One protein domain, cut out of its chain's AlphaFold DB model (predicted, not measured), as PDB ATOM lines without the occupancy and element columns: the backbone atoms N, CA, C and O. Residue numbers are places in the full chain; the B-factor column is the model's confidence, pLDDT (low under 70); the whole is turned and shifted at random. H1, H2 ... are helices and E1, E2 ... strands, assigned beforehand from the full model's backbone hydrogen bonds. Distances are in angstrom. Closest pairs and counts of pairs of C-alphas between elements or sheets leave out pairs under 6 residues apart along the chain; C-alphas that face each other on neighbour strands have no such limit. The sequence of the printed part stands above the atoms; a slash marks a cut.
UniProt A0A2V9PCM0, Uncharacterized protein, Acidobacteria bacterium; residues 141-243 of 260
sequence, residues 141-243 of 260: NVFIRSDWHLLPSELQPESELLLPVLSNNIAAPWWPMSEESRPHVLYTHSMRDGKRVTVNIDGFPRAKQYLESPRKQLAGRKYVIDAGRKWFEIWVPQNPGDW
ATOM      1  N   ASN A 141     221.000 142.635 210.258       96.12
ATOM      2  CA  ASN A 141     222.028 143.557 210.758       96.12
ATOM      3  C   ASN A 141     222.698 144.414 209.664       96.12
ATOM      4  O   ASN A 141     223.295 145.442 209.976       96.12
ATOM      5  N   VAL A 142     222.646 143.970 208.405       97.69
ATOM      6  CA  VAL A 142     223.172 144.694 207.241       97.69
ATOM      7  C   VAL A 142     222.058 145.449 206.527       97.69
ATOM      8  O   VAL A 142     222.248 146.572 206.084       97.69
ATOM      9  N   PHE A 143     220.892 144.828 206.370       98.00
ATOM     10  CA  PHE A 143     219.859 145.385 205.506       98.00
ATOM     11  C   PHE A 143     218.832 146.240 206.235       98.00
ATOM     12  O   PHE A 143     218.168 147.003 205.554       98.00
ATOM     13  N   ILE A 144     218.649 146.141 207.553       96.00
ATOM     14  CA  ILE A 144     217.556 146.816 208.268       96.00
ATOM     15  C   ILE A 144     218.114 147.706 209.374       96.00
ATOM     16  O   ILE A 144     218.775 147.224 210.291       96.00
ATOM     17  N   ARG A 145     217.807 149.005 209.307       93.94
ATOM     18  CA  ARG A 145     218.226 150.003 210.303       93.94
ATOM     19  C   ARG A 145     217.201 151.128 210.441       93.94
ATOM     20  O   ARG A 145     216.513 151.457 209.478       93.94
ATOM     21  N   SER A 146     217.111 151.741 211.617       91.75
ATOM     22  CA  SER A 146     216.375 153.001 211.846       91.75
ATOM     23  C   SER A 146     217.289 154.233 211.803       91.75
ATOM     24  O   SER A 146     216.820 155.355 211.659       91.75
ATOM     25  N   ASP A 147     218.602 154.028 211.878       93.25
ATOM     26  CA  ASP A 147     219.620 155.058 212.071       93.25
ATOM     27  C   ASP A 147     220.484 155.291 210.820       93.25
ATOM     28  O   ASP A 147     221.642 155.684 210.923       93.25
ATOM     29  N   TRP A 148     219.935 155.066 209.619       95.19
ATOM     30  CA  TRP A 148     220.659 155.279 208.355       95.19
ATOM     31  C   TRP A 148     221.297 156.672 208.265       95.19
ATOM     32  O   TRP A 148     222.418 156.799 207.789       95.19
ATOM     33  N   HIS A 149     220.616 157.694 208.788       92.56
ATOM     34  CA  HIS A 149     221.071 159.086 208.810       92.56
ATOM     35  C   HIS A 149     222.290 159.344 209.717       92.56
ATOM     36  O   HIS A 149     222.926 160.386 209.580       92.56
ATOM     37  N   LEU A 150     222.627 158.422 210.630       94.69
ATOM     38  CA  LEU A 150     223.805 158.522 211.501       94.69
ATOM     39  C   LEU A 150     225.080 157.959 210.857       94.69
ATOM     40  O   LEU A 150     226.169 158.132 211.406       94.69
ATOM     41  N   LEU A 151     224.976 157.268 209.716       95.31
ATOM     42  CA  LEU A 151     226.155 156.786 208.995       95.31
ATOM     43  C   LEU A 151     226.927 157.957 208.366       95.31
ATOM     44  O   LEU A 151     226.322 158.976 208.028       95.31
ATOM     45  N   PRO A 152     228.242 157.815 208.130       96.94
ATOM     46  CA  PRO A 152     228.979 158.741 207.276       96.94
ATOM     47  C   PRO A 152     228.294 158.902 205.914       96.94
ATOM     48  O   PRO A 152     227.784 157.926 205.363       96.94
ATOM     49  N   SER A 153     228.272 160.120 205.371       95.00
ATOM     50  CA  SER A 153     227.501 160.487 204.169       95.00
ATOM     51  C   SER A 153     227.744 159.588 202.947       95.00
ATOM     52  O   SER A 153     226.829 159.330 202.168       95.00
ATOM     53  N   GLU A 154     228.963 159.073 202.810       94.88
ATOM     54  CA  GLU A 154     229.443 158.173 201.764       94.88
ATOM     55  C   GLU A 154     228.991 156.716 201.957       94.88
ATOM     56  O   GLU A 154     228.955 155.943 201.004       94.88
ATOM     57  N   LEU A 155     228.599 156.350 203.180       96.19
ATOM     58  CA  LEU A 155     228.038 155.046 203.538       96.19
ATOM     59  C   LEU A 155     226.518 155.076 203.712       96.19
ATOM     60  O   LEU A 155     225.934 154.027 203.971       96.19
ATOM     61  N   GLN A 156     225.874 156.239 203.589       97.31
ATOM     62  CA  GLN A 156     224.416 156.358 203.581       97.31
ATOM     63  C   GLN A 156     223.877 155.932 202.212       97.31
ATOM     64  O   GLN A 156     224.082 156.675 201.248       97.31
ATOM     65  N   PRO A 157     223.188 154.781 202.085       98.19
ATOM     66  CA  PRO A 157     222.637 154.364 200.804       98.19
ATOM     67  C   PRO A 157     221.684 155.411 200.229       98.19
ATOM     68  O   PRO A 157     221.064 156.196 200.948       98.19
ATOM     69  N   GLU A 158     221.559 155.404 198.911       98.12
ATOM     70  CA  GLU A 158     220.605 156.224 198.181       98.12
ATOM     71  C   GLU A 158     219.173 155.983 198.686       98.12
ATOM     72  O   GLU A 158     218.763 154.839 198.912       98.12
ATOM     73  N   SER A 159     218.415 157.065 198.897       95.50
ATOM     74  CA  SER A 159     217.099 157.012 199.547       95.50
ATOM     75  C   SER A 159     216.088 156.199 198.743       95.50
ATOM     76  O   SER A 159     215.188 155.600 199.324       95.50
ATOM     77  N   GLU A 160     216.272 156.089 197.426       95.81
ATOM     78  CA  GLU A 160     215.464 155.249 196.544       95.81
ATOM     79  C   GLU A 160     215.574 153.752 196.870       95.81
ATOM     80  O   GLU A 160     214.676 152.982 196.527       95.81
ATOM     81  N   LEU A 161     216.658 153.328 197.528       97.25
ATOM     82  CA  LEU A 161     216.845 151.950 197.981       97.25
ATOM     83  C   LEU A 161     216.425 151.739 199.440       97.25
ATOM     84  O   LEU A 161     216.377 150.594 199.886       97.25
ATOM     85  N   LEU A 162     216.131 152.801 200.191       96.56
ATOM     86  CA  LEU A 162     215.737 152.721 201.596       96.56
ATOM     87  C   LEU A 162     214.216 152.722 201.704       96.56
ATOM     88  O   LEU A 162     213.563 153.760 201.633       96.56
ATOM     89  N   LEU A 163     213.641 151.537 201.898       94.38
ATOM     90  CA  LEU A 163     212.193 151.366 201.943       94.38
ATOM     91  C   LEU A 163     211.700 151.095 203.371       94.38
ATOM     92  O   LEU A 163     212.312 150.295 204.078       94.38
ATOM     93  N   PRO A 164     210.580 151.693 203.813       91.31
ATOM     94  CA  PRO A 164     210.076 151.501 205.172       91.31
ATOM     95  C   PRO A 164     209.657 150.046 205.402       91.31
ATOM     96  O   PRO A 164     208.910 149.490 204.595       91.31
ATOM     97  N   VAL A 165     210.078 149.440 206.515       89.94
ATOM     98  CA  VAL A 165     209.740 148.052 206.868       89.94
ATOM     99  C   VAL A 165     208.929 147.980 208.162       89.94
ATOM    100  O   VAL A 165     209.109 148.777 209.080       89.94
ATOM    101  N   LEU A 166     208.014 147.012 208.222       86.50
ATOM    102  CA  LEU A 166     207.240 146.659 209.409       86.50
ATOM    103  C   LEU A 166     207.740 145.310 209.937       86.50
ATOM    104  O   LEU A 166     207.873 144.362 209.161       86.50
ATOM    105  N   SER A 167     208.008 145.218 211.239       81.69
ATOM    106  CA  SER A 167     208.377 143.972 211.918       81.69
ATOM    107  C   SER A 167     207.481 143.735 213.134       81.69
ATOM    108  O   SER A 167     206.834 144.663 213.620       81.69
ATOM    109  N   ASN A 168     207.457 142.501 213.647       78.25
ATOM    110  CA  ASN A 168     206.620 142.134 214.796       78.25
ATOM    111  C   ASN A 168     206.873 143.016 216.032       78.25
ATOM    112  O   ASN A 168     205.950 143.254 216.798       78.25
ATOM    113  N   ASN A 169     208.096 143.530 216.212       74.19
ATOM    114  CA  ASN A 169     208.476 144.317 217.392       74.19
ATOM    115  C   ASN A 169     207.924 145.751 217.384       74.19
ATOM    116  O   ASN A 169     207.977 146.424 218.407       74.19
ATOM    117  N   ILE A 170     207.458 146.233 216.230       77.44
ATOM    118  CA  ILE A 170     206.968 147.608 216.053       77.44
ATOM    119  C   ILE A 170     205.529 147.659 215.527       77.44
ATOM    120  O   ILE A 170     204.930 148.729 215.475       77.44
ATOM    121  N   ALA A 171     204.968 146.520 215.118       77.00
ATOM    122  CA  ALA A 171     203.587 146.444 214.676       77.00
ATOM    123  C   ALA A 171     202.632 146.651 215.861       77.00
ATOM    124  O   ALA A 171     202.717 145.950 216.866       77.00
ATOM    125  N   ALA A 172     201.701 147.593 215.713       73.56
ATOM    126  CA  ALA A 172     200.636 147.856 216.672       73.56
ATOM    127  C   ALA A 172     199.265 147.746 215.982       73.56
ATOM    128  O   ALA A 172     199.147 148.112 214.806       73.56
ATOM    129  N   PRO A 173     198.216 147.268 216.680       77.69
ATOM    130  CA  PRO A 173     196.864 147.274 216.140       77.69
ATOM    131  C   PRO A 173     196.415 148.698 215.799       77.69
ATOM    132  O   PRO A 173     196.499 149.594 216.634       77.69
ATOM    133  N   TRP A 174     195.899 148.888 214.583       71.62
ATOM    134  CA  TRP A 174     195.143 150.079 214.167       71.62
ATOM    135  C   TRP A 174     195.880 151.432 214.207       71.62
ATOM    136  O   TRP A 174     195.254 152.451 213.924       71.62
ATOM    137  N   TRP A 175     197.184 151.469 214.505       64.31
ATOM    138  CA  TRP A 175     197.931 152.719 214.667       64.31
ATOM    139  C   TRP A 175     198.967 152.940 213.553       64.31
ATOM    140  O   TRP A 175     199.778 152.047 213.281       64.31
ATOM    141  N   PRO A 176     199.010 154.124 212.913       58.03
ATOM    142  CA  PRO A 176     200.109 154.473 212.023       58.03
ATOM    143  C   PRO A 176     201.384 154.684 212.850       58.03
ATOM    144  O   PRO A 176     201.439 155.574 213.694       58.03
ATOM    145  N   MET A 177     202.421 153.866 212.633       60.28
ATOM    146  CA  MET A 177     203.706 154.054 213.328       60.28
ATOM    147  C   MET A 177     204.256 155.460 213.065       60.28
ATOM    148  O   MET A 177     204.233 155.885 211.904       60.28
ATOM    149  N   SER A 178     204.796 156.119 214.099       61.16
ATOM    150  CA  SER A 178     205.494 157.400 213.953       61.16
ATOM    151  C   SER A 178     206.620 157.283 212.920       61.16
ATOM    152  O   SER A 178     207.328 156.272 212.854       61.16
ATOM    153  N   GLU A 179     206.751 158.294 212.061       62.88
ATOM    154  CA  GLU A 179     207.702 158.262 210.942       62.88
ATOM    155  C   GLU A 179     209.161 158.311 211.411       62.88
ATOM    156  O   GLU A 179     210.019 157.663 210.817       62.88
ATOM    157  N   GLU A 180     209.428 159.005 212.517       59.16
ATOM    158  CA  GLU A 180     210.778 159.366 212.974       59.16
ATOM    159  C   GLU A 180     211.646 158.171 213.406       59.16
ATOM    160  O   GLU A 180     212.870 158.263 213.373       59.16
ATOM    161  N   SER A 181     211.039 157.027 213.739       64.69
ATOM    162  CA  SER A 181     211.754 155.826 214.209       64.69
ATOM    163  C   SER A 181     211.474 154.581 213.370       64.69
ATOM    164  O   SER A 181     211.800 153.462 213.781       64.69
ATOM    165  N   ARG A 182     210.855 154.731 212.190       79.19
ATOM    166  CA  ARG A 182     210.515 153.578 211.355       79.19
ATOM    167  C   ARG A 182     211.794 152.982 210.748       79.19
ATOM    168  O   ARG A 182     212.504 153.679 210.019       79.19
ATOM    169  N   PRO A 183     212.104 151.695 210.993       90.31
ATOM    170  CA  PRO A 183     213.232 151.065 210.333       90.31
ATOM    171  C   PRO A 183     212.998 151.035 208.824       90.31
ATOM    172  O   PRO A 183     211.881 150.836 208.340       90.31
ATOM    173  N   HIS A 184     214.083 151.208 208.085       94.62
ATOM    174  CA  HIS A 184     214.114 151.064 206.643       94.62
ATOM    175  C   HIS A 184     214.994 149.880 206.279       94.62
ATOM    176  O   HIS A 184     216.026 149.629 206.911       94.62
ATOM    177  N   VAL A 185     214.573 149.160 205.246       97.06
ATOM    178  CA  VAL A 185     215.365 148.122 204.609       97.06
ATOM    179  C   VAL A 185     216.112 148.703 203.410       97.06
ATOM    180  O   VAL A 185     215.507 149.365 202.571       97.06
ATOM    181  N   LEU A 186     217.408 148.417 203.303       98.06
ATOM    182  CA  LEU A 186     218.176 148.569 202.075       98.06
ATOM    183  C   LEU A 186     217.729 147.483 201.090       98.06
ATOM    184  O   LEU A 186     218.113 146.317 201.187       98.06
ATOM    185  N   TYR A 187     216.853 147.854 200.167       97.81
ATOM    186  CA  TYR A 187     216.158 146.932 199.285       97.81
ATOM    187  C   TYR A 187     216.860 146.828 197.925       97.81
ATOM    188  O   TYR A 187     217.065 147.815 197.228       97.81
ATOM    189  N   THR A 188     217.245 145.612 197.535       97.50
ATOM    190  CA  THR A 188     218.164 145.367 196.405       97.50
ATOM    191  C   THR A 188     217.470 144.886 195.129       97.50
ATOM    192  O   THR A 188     218.111 144.369 194.207       97.50
ATOM    193  N   HIS A 189     216.156 145.098 195.033       97.44
ATOM    194  CA  HIS A 189     215.338 144.706 193.887       97.44
ATOM    195  C   HIS A 189     214.449 145.859 193.421       97.44
ATOM    196  O   HIS A 189     214.007 146.683 194.212       97.44
ATOM    197  N   SER A 190     214.142 145.897 192.131       95.69
ATOM    198  CA  SER A 190     213.236 146.880 191.536       95.69
ATOM    199  C   SER A 190     212.323 146.228 190.498       95.69
ATOM    200  O   SER A 190     212.467 145.045 190.173       95.69
ATOM    201  N   MET A 191     211.344 146.986 190.003       95.62
ATOM    202  CA  MET A 191     210.520 146.576 188.866       95.62
ATOM    203  C   MET A 191     211.092 147.145 187.573       95.62
ATOM    204  O   MET A 191     211.333 148.345 187.476       95.62
ATOM    205  N   ARG A 192     211.251 146.290 186.563       93.94
ATOM    206  CA  ARG A 192     211.582 146.674 185.190       93.94
ATOM    207  C   ARG A 192     210.745 145.836 184.230       93.94
ATOM    208  O   ARG A 192     210.720 144.614 184.354       93.94
ATOM    209  N   ASP A 193     210.017 146.488 183.328       92.38
ATOM    210  CA  ASP A 193     209.153 145.838 182.328       92.38
ATOM    211  C   ASP A 193     208.184 144.802 182.937       92.38
ATOM    212  O   ASP A 193     208.029 143.679 182.456       92.38
ATOM    213  N   GLY A 194     207.574 145.152 184.077       91.62
ATOM    214  CA  GLY A 194     206.637 144.281 184.798       91.62
ATOM    215  C   GLY A 194     207.279 143.084 185.511       91.62
ATOM    216  O   GLY A 194     206.568 142.283 186.119       91.62
ATOM    217  N   LYS A 195     208.611 142.959 185.492       94.12
ATOM    218  CA  LYS A 195     209.355 141.890 186.160       94.12
ATOM    219  C   LYS A 195     210.216 142.445 187.286       94.12
ATOM    220  O   LYS A 195     210.789 143.528 187.190       94.12
ATOM    221  N   ARG A 196     210.336 141.661 188.355       95.69
ATOM    222  CA  ARG A 196     211.310 141.932 189.410       95.69
ATOM    223  C   ARG A 196     212.714 141.674 188.876       95.69
ATOM    224  O   ARG A 196     212.982 140.583 188.377       95.69
ATOM    225  N   VAL A 197     213.605 142.635 189.072       96.69
ATOM    226  CA  VAL A 197     215.027 142.533 188.740       96.69
ATOM    227  C   VAL A 197     215.881 142.957 189.929       96.69
ATOM    228  O   VAL A 197     215.441 143.730 190.778       96.69
ATOM    229  N   THR A 198     217.103 142.443 190.005       97.50
ATOM    230  CA  THR A 198     218.111 142.924 190.957       97.50
ATOM    231  C   THR A 198     218.609 144.291 190.506       97.50
ATOM    232  O   THR A 198     218.884 144.479 189.317       97.50
ATOM    233  N   VAL A 199     218.753 145.240 191.433       96.94
ATOM    234  CA  VAL A 199     219.262 146.576 191.096       96.94
ATOM    235  C   VAL A 199     220.670 146.495 190.501       96.94
ATOM    236  O   VAL A 199     221.485 145.628 190.853       96.94
ATOM    237  N   ASN A 200     220.972 147.403 189.573       96.56
ATOM    238  CA  ASN A 200     222.347 147.593 189.141       96.56
ATOM    239  C   ASN A 200     223.086 148.410 190.204       96.56
ATOM    240  O   ASN A 200     222.985 149.633 190.213       96.56
ATOM    241  N   ILE A 201     223.804 147.730 191.100       96.62
ATOM    242  CA  ILE A 201     224.457 148.371 192.246       96.62
ATOM    243  C   ILE A 201     225.510 149.412 191.841       96.62
ATOM    244  O   ILE A 201     225.784 150.328 192.602       96.62
ATOM    245  N   ASP A 202     226.055 149.327 190.624       96.81
ATOM    246  CA  ASP A 202     226.993 150.329 190.106       96.81
ATOM    247  C   ASP A 202     226.341 151.702 189.877       96.81
ATOM    248  O   ASP A 202     227.042 152.707 189.846       96.81
ATOM    249  N   GLY A 203     225.009 151.761 189.758       97.06
ATOM    250  CA  GLY A 203     224.251 153.017 189.718       97.06
ATOM    251  C   GLY A 203     223.991 153.640 191.095       97.06
ATOM    252  O   GLY A 203     223.434 154.730 191.156       97.06
ATOM    253  N   PHE A 204     224.380 152.962 192.178       97.88
ATOM    254  CA  PHE A 204     224.129 153.356 193.565       97.88
ATOM    255  C   PHE A 204     225.448 153.308 194.359       97.88
ATOM    256  O   PHE A 204     225.693 152.354 195.106       97.88
ATOM    257  N   PRO A 205     226.364 154.271 194.133       97.81
ATOM    258  CA  PRO A 205     227.728 154.215 194.656       97.81
ATOM    259  C   PRO A 205     227.800 154.134 196.185       97.81
ATOM    260  O   PRO A 205     228.652 153.407 196.699       97.81
ATOM    261  N   ARG A 206     226.903 154.806 196.919       98.25
ATOM    262  CA  ARG A 206     226.907 154.780 198.391       98.25
ATOM    263  C   ARG A 206     226.389 153.454 198.923       98.25
ATOM    264  O   ARG A 206     227.024 152.847 199.784       98.25
ATOM    265  N   ALA A 207     225.297 152.934 198.358       98.25
ATOM    266  CA  ALA A 207     224.817 151.593 198.685       98.25
ATOM    267  C   ALA A 207     225.868 150.520 198.371       98.25
ATOM    268  O   ALA A 207     226.069 149.597 199.162       98.25
ATOM    269  N   LYS A 208     226.574 150.648 197.241       98.31
ATOM    270  CA  LYS A 208     227.683 149.762 196.878       98.31
ATOM    271  C   LYS A 208     228.771 149.798 197.945       98.31
ATOM    272  O   LYS A 208     229.128 148.750 198.471       98.31
ATOM    273  N   GLN A 209     229.261 150.989 198.286       97.94
ATOM    274  CA  GLN A 209     230.311 151.165 199.287       97.94
ATOM    275  C   GLN A 209     229.891 150.607 200.654       97.94
ATOM    276  O   GLN A 209     230.667 149.894 201.290       97.94
ATOM    277  N   TYR A 210     228.645 150.851 201.066       98.31
ATOM    278  CA  TYR A 210     228.068 150.287 202.282       98.31
ATOM    279  C   TYR A 210     228.080 148.752 202.275       98.31
ATOM    280  O   TYR A 210     228.543 148.139 203.235       98.31
ATOM    281  N   LEU A 211     227.618 148.123 201.189       98.19
ATOM    282  CA  LEU A 211     227.510 146.664 201.069       98.19
ATOM    283  C   LEU A 211     228.868 145.961 200.938       98.19
ATOM    284  O   LEU A 211     228.976 144.787 201.299       98.19
ATOM    285  N   GLU A 212     229.904 146.647 200.450       97.69
ATOM    286  CA  GLU A 212     231.262 146.094 200.376       97.69
ATOM    287  C   GLU A 212     231.880 145.863 201.767       97.69
ATOM    288  O   GLU A 212     232.633 144.907 201.952       97.69
ATOM    289  N   SER A 213     231.515 146.658 202.778       95.38
ATOM    290  CA  SER A 213     232.009 146.477 204.153       95.38
ATOM    291  C   SER A 213     231.651 145.090 204.740       95.38
ATOM    292  O   SER A 213     232.556 144.345 205.130       95.38
ATOM    293  N   PRO A 214     230.378 144.636 204.723       97.06
ATOM    294  CA  PRO A 214     229.992 143.289 205.140       97.06
ATOM    295  C   PRO A 214     230.108 142.230 204.025       97.06
ATOM    296  O   PRO A 214     229.493 141.162 204.136       97.06
ATOM    297  N   ARG A 215     230.896 142.452 202.956       97.44
ATOM    298  CA  ARG A 215     230.973 141.530 201.802       97.44
ATOM    299  C   ARG A 215     231.258 140.089 202.213       97.44
ATOM    300  O   ARG A 215     230.637 139.172 201.683       97.44
ATOM    301  N   LYS A 216     232.156 139.869 203.181       97.50
ATOM    302  CA  LYS A 216     232.490 138.522 203.679       97.50
ATOM    303  C   LYS A 216     231.265 137.796 204.254       97.50
ATOM    304  O   LYS A 216     231.067 136.624 203.945       97.50
ATOM    305  N   GLN A 217     230.436 138.484 205.048       97.25
ATOM    306  CA  GLN A 217     229.184 137.930 205.583       97.25
ATOM    307  C   GLN A 217     228.213 137.621 204.440       97.25
ATOM    308  O   GLN A 217     227.669 136.521 204.359       97.25
ATOM    309  N   LEU A 218     228.012 138.585 203.541       97.88
ATOM    310  CA  LEU A 218     227.002 138.491 202.493       97.88
ATOM    311  C   LEU A 218     227.338 137.432 201.434       97.88
ATOM    312  O   LEU A 218     226.454 136.662 201.058       97.88
ATOM    313  N   ALA A 219     228.602 137.338 201.014       96.62
ATOM    314  CA  ALA A 219     229.091 136.321 200.084       96.62
ATOM    315  C   ALA A 219     229.182 134.919 200.713       96.62
ATOM    316  O   ALA A 219     229.156 133.923 199.995       96.62
ATOM    317  N   GLY A 220     229.235 134.818 202.047       96.62
ATOM    318  CA  GLY A 220     229.191 133.543 202.771       96.62
ATOM    319  C   GLY A 220     227.823 132.844 202.737       96.62
ATOM    320  O   GLY A 220     227.721 131.671 203.099       96.62
ATOM    321  N   ARG A 221     226.765 133.531 202.284       96.44
ATOM    322  CA  ARG A 221     225.402 132.989 202.163       96.44
ATOM    323  C   ARG A 221     225.290 132.064 200.947       96.44
ATOM    324  O   ARG A 221     224.737 132.448 199.919       96.44
ATOM    325  N   LYS A 222     225.800 130.834 201.076       94.50
ATOM    326  CA  LYS A 222     225.843 129.823 199.997       94.50
ATOM    327  C   LYS A 222     224.514 129.670 199.254       94.50
ATOM    328  O   LYS A 222     224.495 129.809 198.045       94.50
ATOM    329  N   TYR A 223     223.390 129.570 199.965       93.31
ATOM    330  CA  TYR A 223     222.055 129.454 199.354       93.31
ATOM    331  C   TYR A 223     221.655 130.627 198.435       93.31
ATOM    332  O   TYR A 223     220.813 130.446 197.559       93.31
ATOM    333  N   VAL A 224     222.221 131.830 198.610       95.12
ATOM    334  CA  VAL A 224     222.015 132.960 197.684       95.12
ATOM    335  C   VAL A 224     222.844 132.753 196.417       95.12
ATOM    336  O   VAL A 224     222.321 132.883 195.312       95.12
ATOM    337  N   ILE A 225     224.120 132.401 196.584       94.69
ATOM    338  CA  ILE A 225     225.073 132.208 195.483       94.69
ATOM    339  C   ILE A 225     224.693 130.993 194.633       94.69
ATOM    340  O   ILE A 225     224.605 131.101 193.413       94.69
ATOM    341  N   ASP A 226     224.382 129.870 195.279       95.31
ATOM    342  CA  ASP A 226     223.967 128.618 194.642       95.31
ATOM    343  C   ASP A 226     222.652 128.792 193.860       95.31
ATOM    344  O   ASP A 226     222.414 128.105 192.870       95.31
ATOM    345  N   ALA A 227     221.812 129.757 194.255       94.50
ATOM    346  CA  ALA A 227     220.602 130.143 193.529       94.50
ATOM    347  C   ALA A 227     220.863 131.097 192.340       94.50
ATOM    348  O   ALA A 227     219.907 131.623 191.764       94.50
ATOM    349  N   GLY A 228     222.128 131.360 191.987       94.88
ATOM    350  CA  GLY A 228     222.531 132.209 190.860       94.88
ATOM    351  C   GLY A 228     222.321 133.709 191.084       94.88
ATOM    352  O   GLY A 228     222.276 134.477 190.123       94.88
ATOM    353  N   ARG A 229     222.148 134.139 192.337       96.56
ATOM    354  CA  ARG A 229     221.886 135.541 192.690       96.56
ATOM    355  C   ARG A 229     223.171 136.297 192.989       96.56
ATOM    356  O   ARG A 229     224.187 135.715 193.371       96.56
ATOM    357  N   LYS A 230     223.121 137.625 192.883       97.56
ATOM    358  CA  LYS A 230     224.228 138.477 193.332       97.56
ATOM    359  C   LYS A 230     224.376 138.369 194.851       97.56
ATOM    360  O   LYS A 230     223.395 138.295 195.589       97.56
ATOM    361  N   TRP A 231     225.617 138.421 195.328       97.19
ATOM    362  CA  TRP A 231     225.971 138.238 196.741       97.19
ATOM    363  C   TRP A 231     225.312 139.239 197.699       97.19
ATOM    364  O   TRP A 231     225.258 138.964 198.891       97.19
ATOM    365  N   PHE A 232     224.805 140.373 197.205       97.62
ATOM    366  CA  PHE A 232     224.105 141.396 197.986       97.62
ATOM    367  C   PHE A 232     222.569 141.297 197.908       97.62
ATOM    368  O   PHE A 232     221.862 142.128 198.471       97.62
ATOM    369  N   GLU A 233     222.015 140.295 197.222       98.12
ATOM    370  CA  GLU A 233     220.564 140.115 197.164       98.12
ATOM    371  C   GLU A 233     219.990 139.640 198.503       98.12
ATOM    372  O   GLU A 233     220.617 138.877 199.247       98.12
ATOM    373  N   ILE A 234     218.761 140.062 198.797       97.31
ATOM    374  CA  ILE A 234     217.947 139.477 199.867       97.31
ATOM    375  C   ILE A 234     217.320 138.142 199.427       97.31
ATOM    376  O   ILE A 234     217.094 137.891 198.238       97.31
ATOM    377  N   TRP A 235     217.029 137.260 200.385       96.50
ATOM    378  CA  TRP A 235     216.567 135.895 200.111       96.50
ATOM    379  C   TRP A 235     215.126 135.829 199.592       96.50
ATOM    380  O   TRP A 235     214.858 135.216 198.555       96.50
ATOM    381  N   VAL A 236     214.188 136.494 200.264       95.94
ATOM    382  CA  VAL A 236     212.791 136.588 199.812       95.94
ATOM    383  C   VAL A 236     212.471 138.057 199.570       95.94
ATOM    384  O   VAL A 236     212.104 138.749 200.514       95.94
ATOM    385  N   PRO A 237     212.609 138.562 198.333       94.75
ATOM    386  CA  PRO A 237     212.330 139.966 198.053       94.75
ATOM    387  C   PRO A 237     210.841 140.293 197.931       94.75
ATOM    388  O   PRO A 237     210.469 141.449 198.067       94.75
ATOM    389  N   GLN A 238     209.971 139.307 197.685       94.88
ATOM    390  CA  GLN A 238     208.603 139.549 197.196       94.88
ATOM    391  C   GLN A 238     208.600 140.408 195.916       94.88
ATOM    392  O   GLN A 238     209.606 140.443 195.209       94.88
ATOM    393  N   ASN A 239     207.458 140.964 195.514       93.25
ATOM    394  CA  ASN A 239     207.357 141.835 194.346       93.25
ATOM    395  C   ASN A 239     207.559 143.300 194.789       93.25
ATOM    396  O   ASN A 239     206.722 143.789 195.548       93.25
ATOM    397  N   PRO A 240     208.601 144.008 194.313       93.12
ATOM    398  CA  PRO A 240     208.828 145.411 194.667       93.12
ATOM    399  C   PRO A 240     207.634 146.314 194.333       93.12
ATOM    400  O   PRO A 240     207.335 147.246 195.069       93.12
ATOM    401  N   GLY A 241     206.894 146.008 193.259       91.44
ATOM    402  CA  GLY A 241     205.710 146.774 192.858       91.44
ATOM    403  C   GLY A 241     204.543 146.692 193.847       91.44
ATOM    404  O   GLY A 241     203.626 147.505 193.774       91.44
ATOM    405  N   ASP A 242     204.570 145.744 194.787       91.19
ATOM    406  CA  ASP A 242     203.556 145.658 195.835       91.19
ATOM    407  C   ASP A 242     203.853 146.619 197.003       91.19
ATOM    408  O   ASP A 242     202.994 146.768 197.868       91.19
ATOM    409  N   TRP A 243     205.013 147.299 197.065       90.19
ATOM    410  CA  TRP A 243     205.388 148.138 198.219       90.19
ATOM    411  C   TRP A 243     204.377 149.252 198.506       90.19
ATOM    412  O   TRP A 243     203.972 149.421 199.653       90.19
TER     413      TRP A 243
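AT A GLANCE: This is residues 141 to 243 of the 260 residues of an uncharacterized protein of Acidobacteria bacterium (UniProt A0A2V9PCM0). With little regular structure, this domain has antiparallel hairpin E1-E2 near its middle, antiparallel hairpin E3-E4 beyond, helices H1 to H3 at one side and residues 171 to 176 sticking out opposite. Four named strands precede three named helices; these hold 31 of 103 printed residues, class mixed. It is compact, radius of gyration of the C-alphas 14.4 A, spanning 40 by 33 by 26 A.

IN THESE COORDINATES: Find E3, residues 189 to 192, from C-alpha 189 at (215.338, 144.706, 193.887), then E4, 195 to 198. E1 is 162 to 164, E2 184 to 186. H1 is 205 to 212, H2 215 to 219, H3 222 to 225, ending at (225.073, 132.208, 195.483).

HOW THE PARTS SIT: Within hydrogen-bond range are N 190 and O 197 of E3-E4, 2.9 A, N 185 and O 163 of E1-E2, 2.8 A, and every O i to N i+4 pair of H1 and H2. H2 and H3 are close but not clearly touching, closest C-alphas 219 and 225, 7.4 A.

THE WHOLE: The printed part has no cut; link E1 to E2 is long, and residues 175 to 181 have pLDDT under 70.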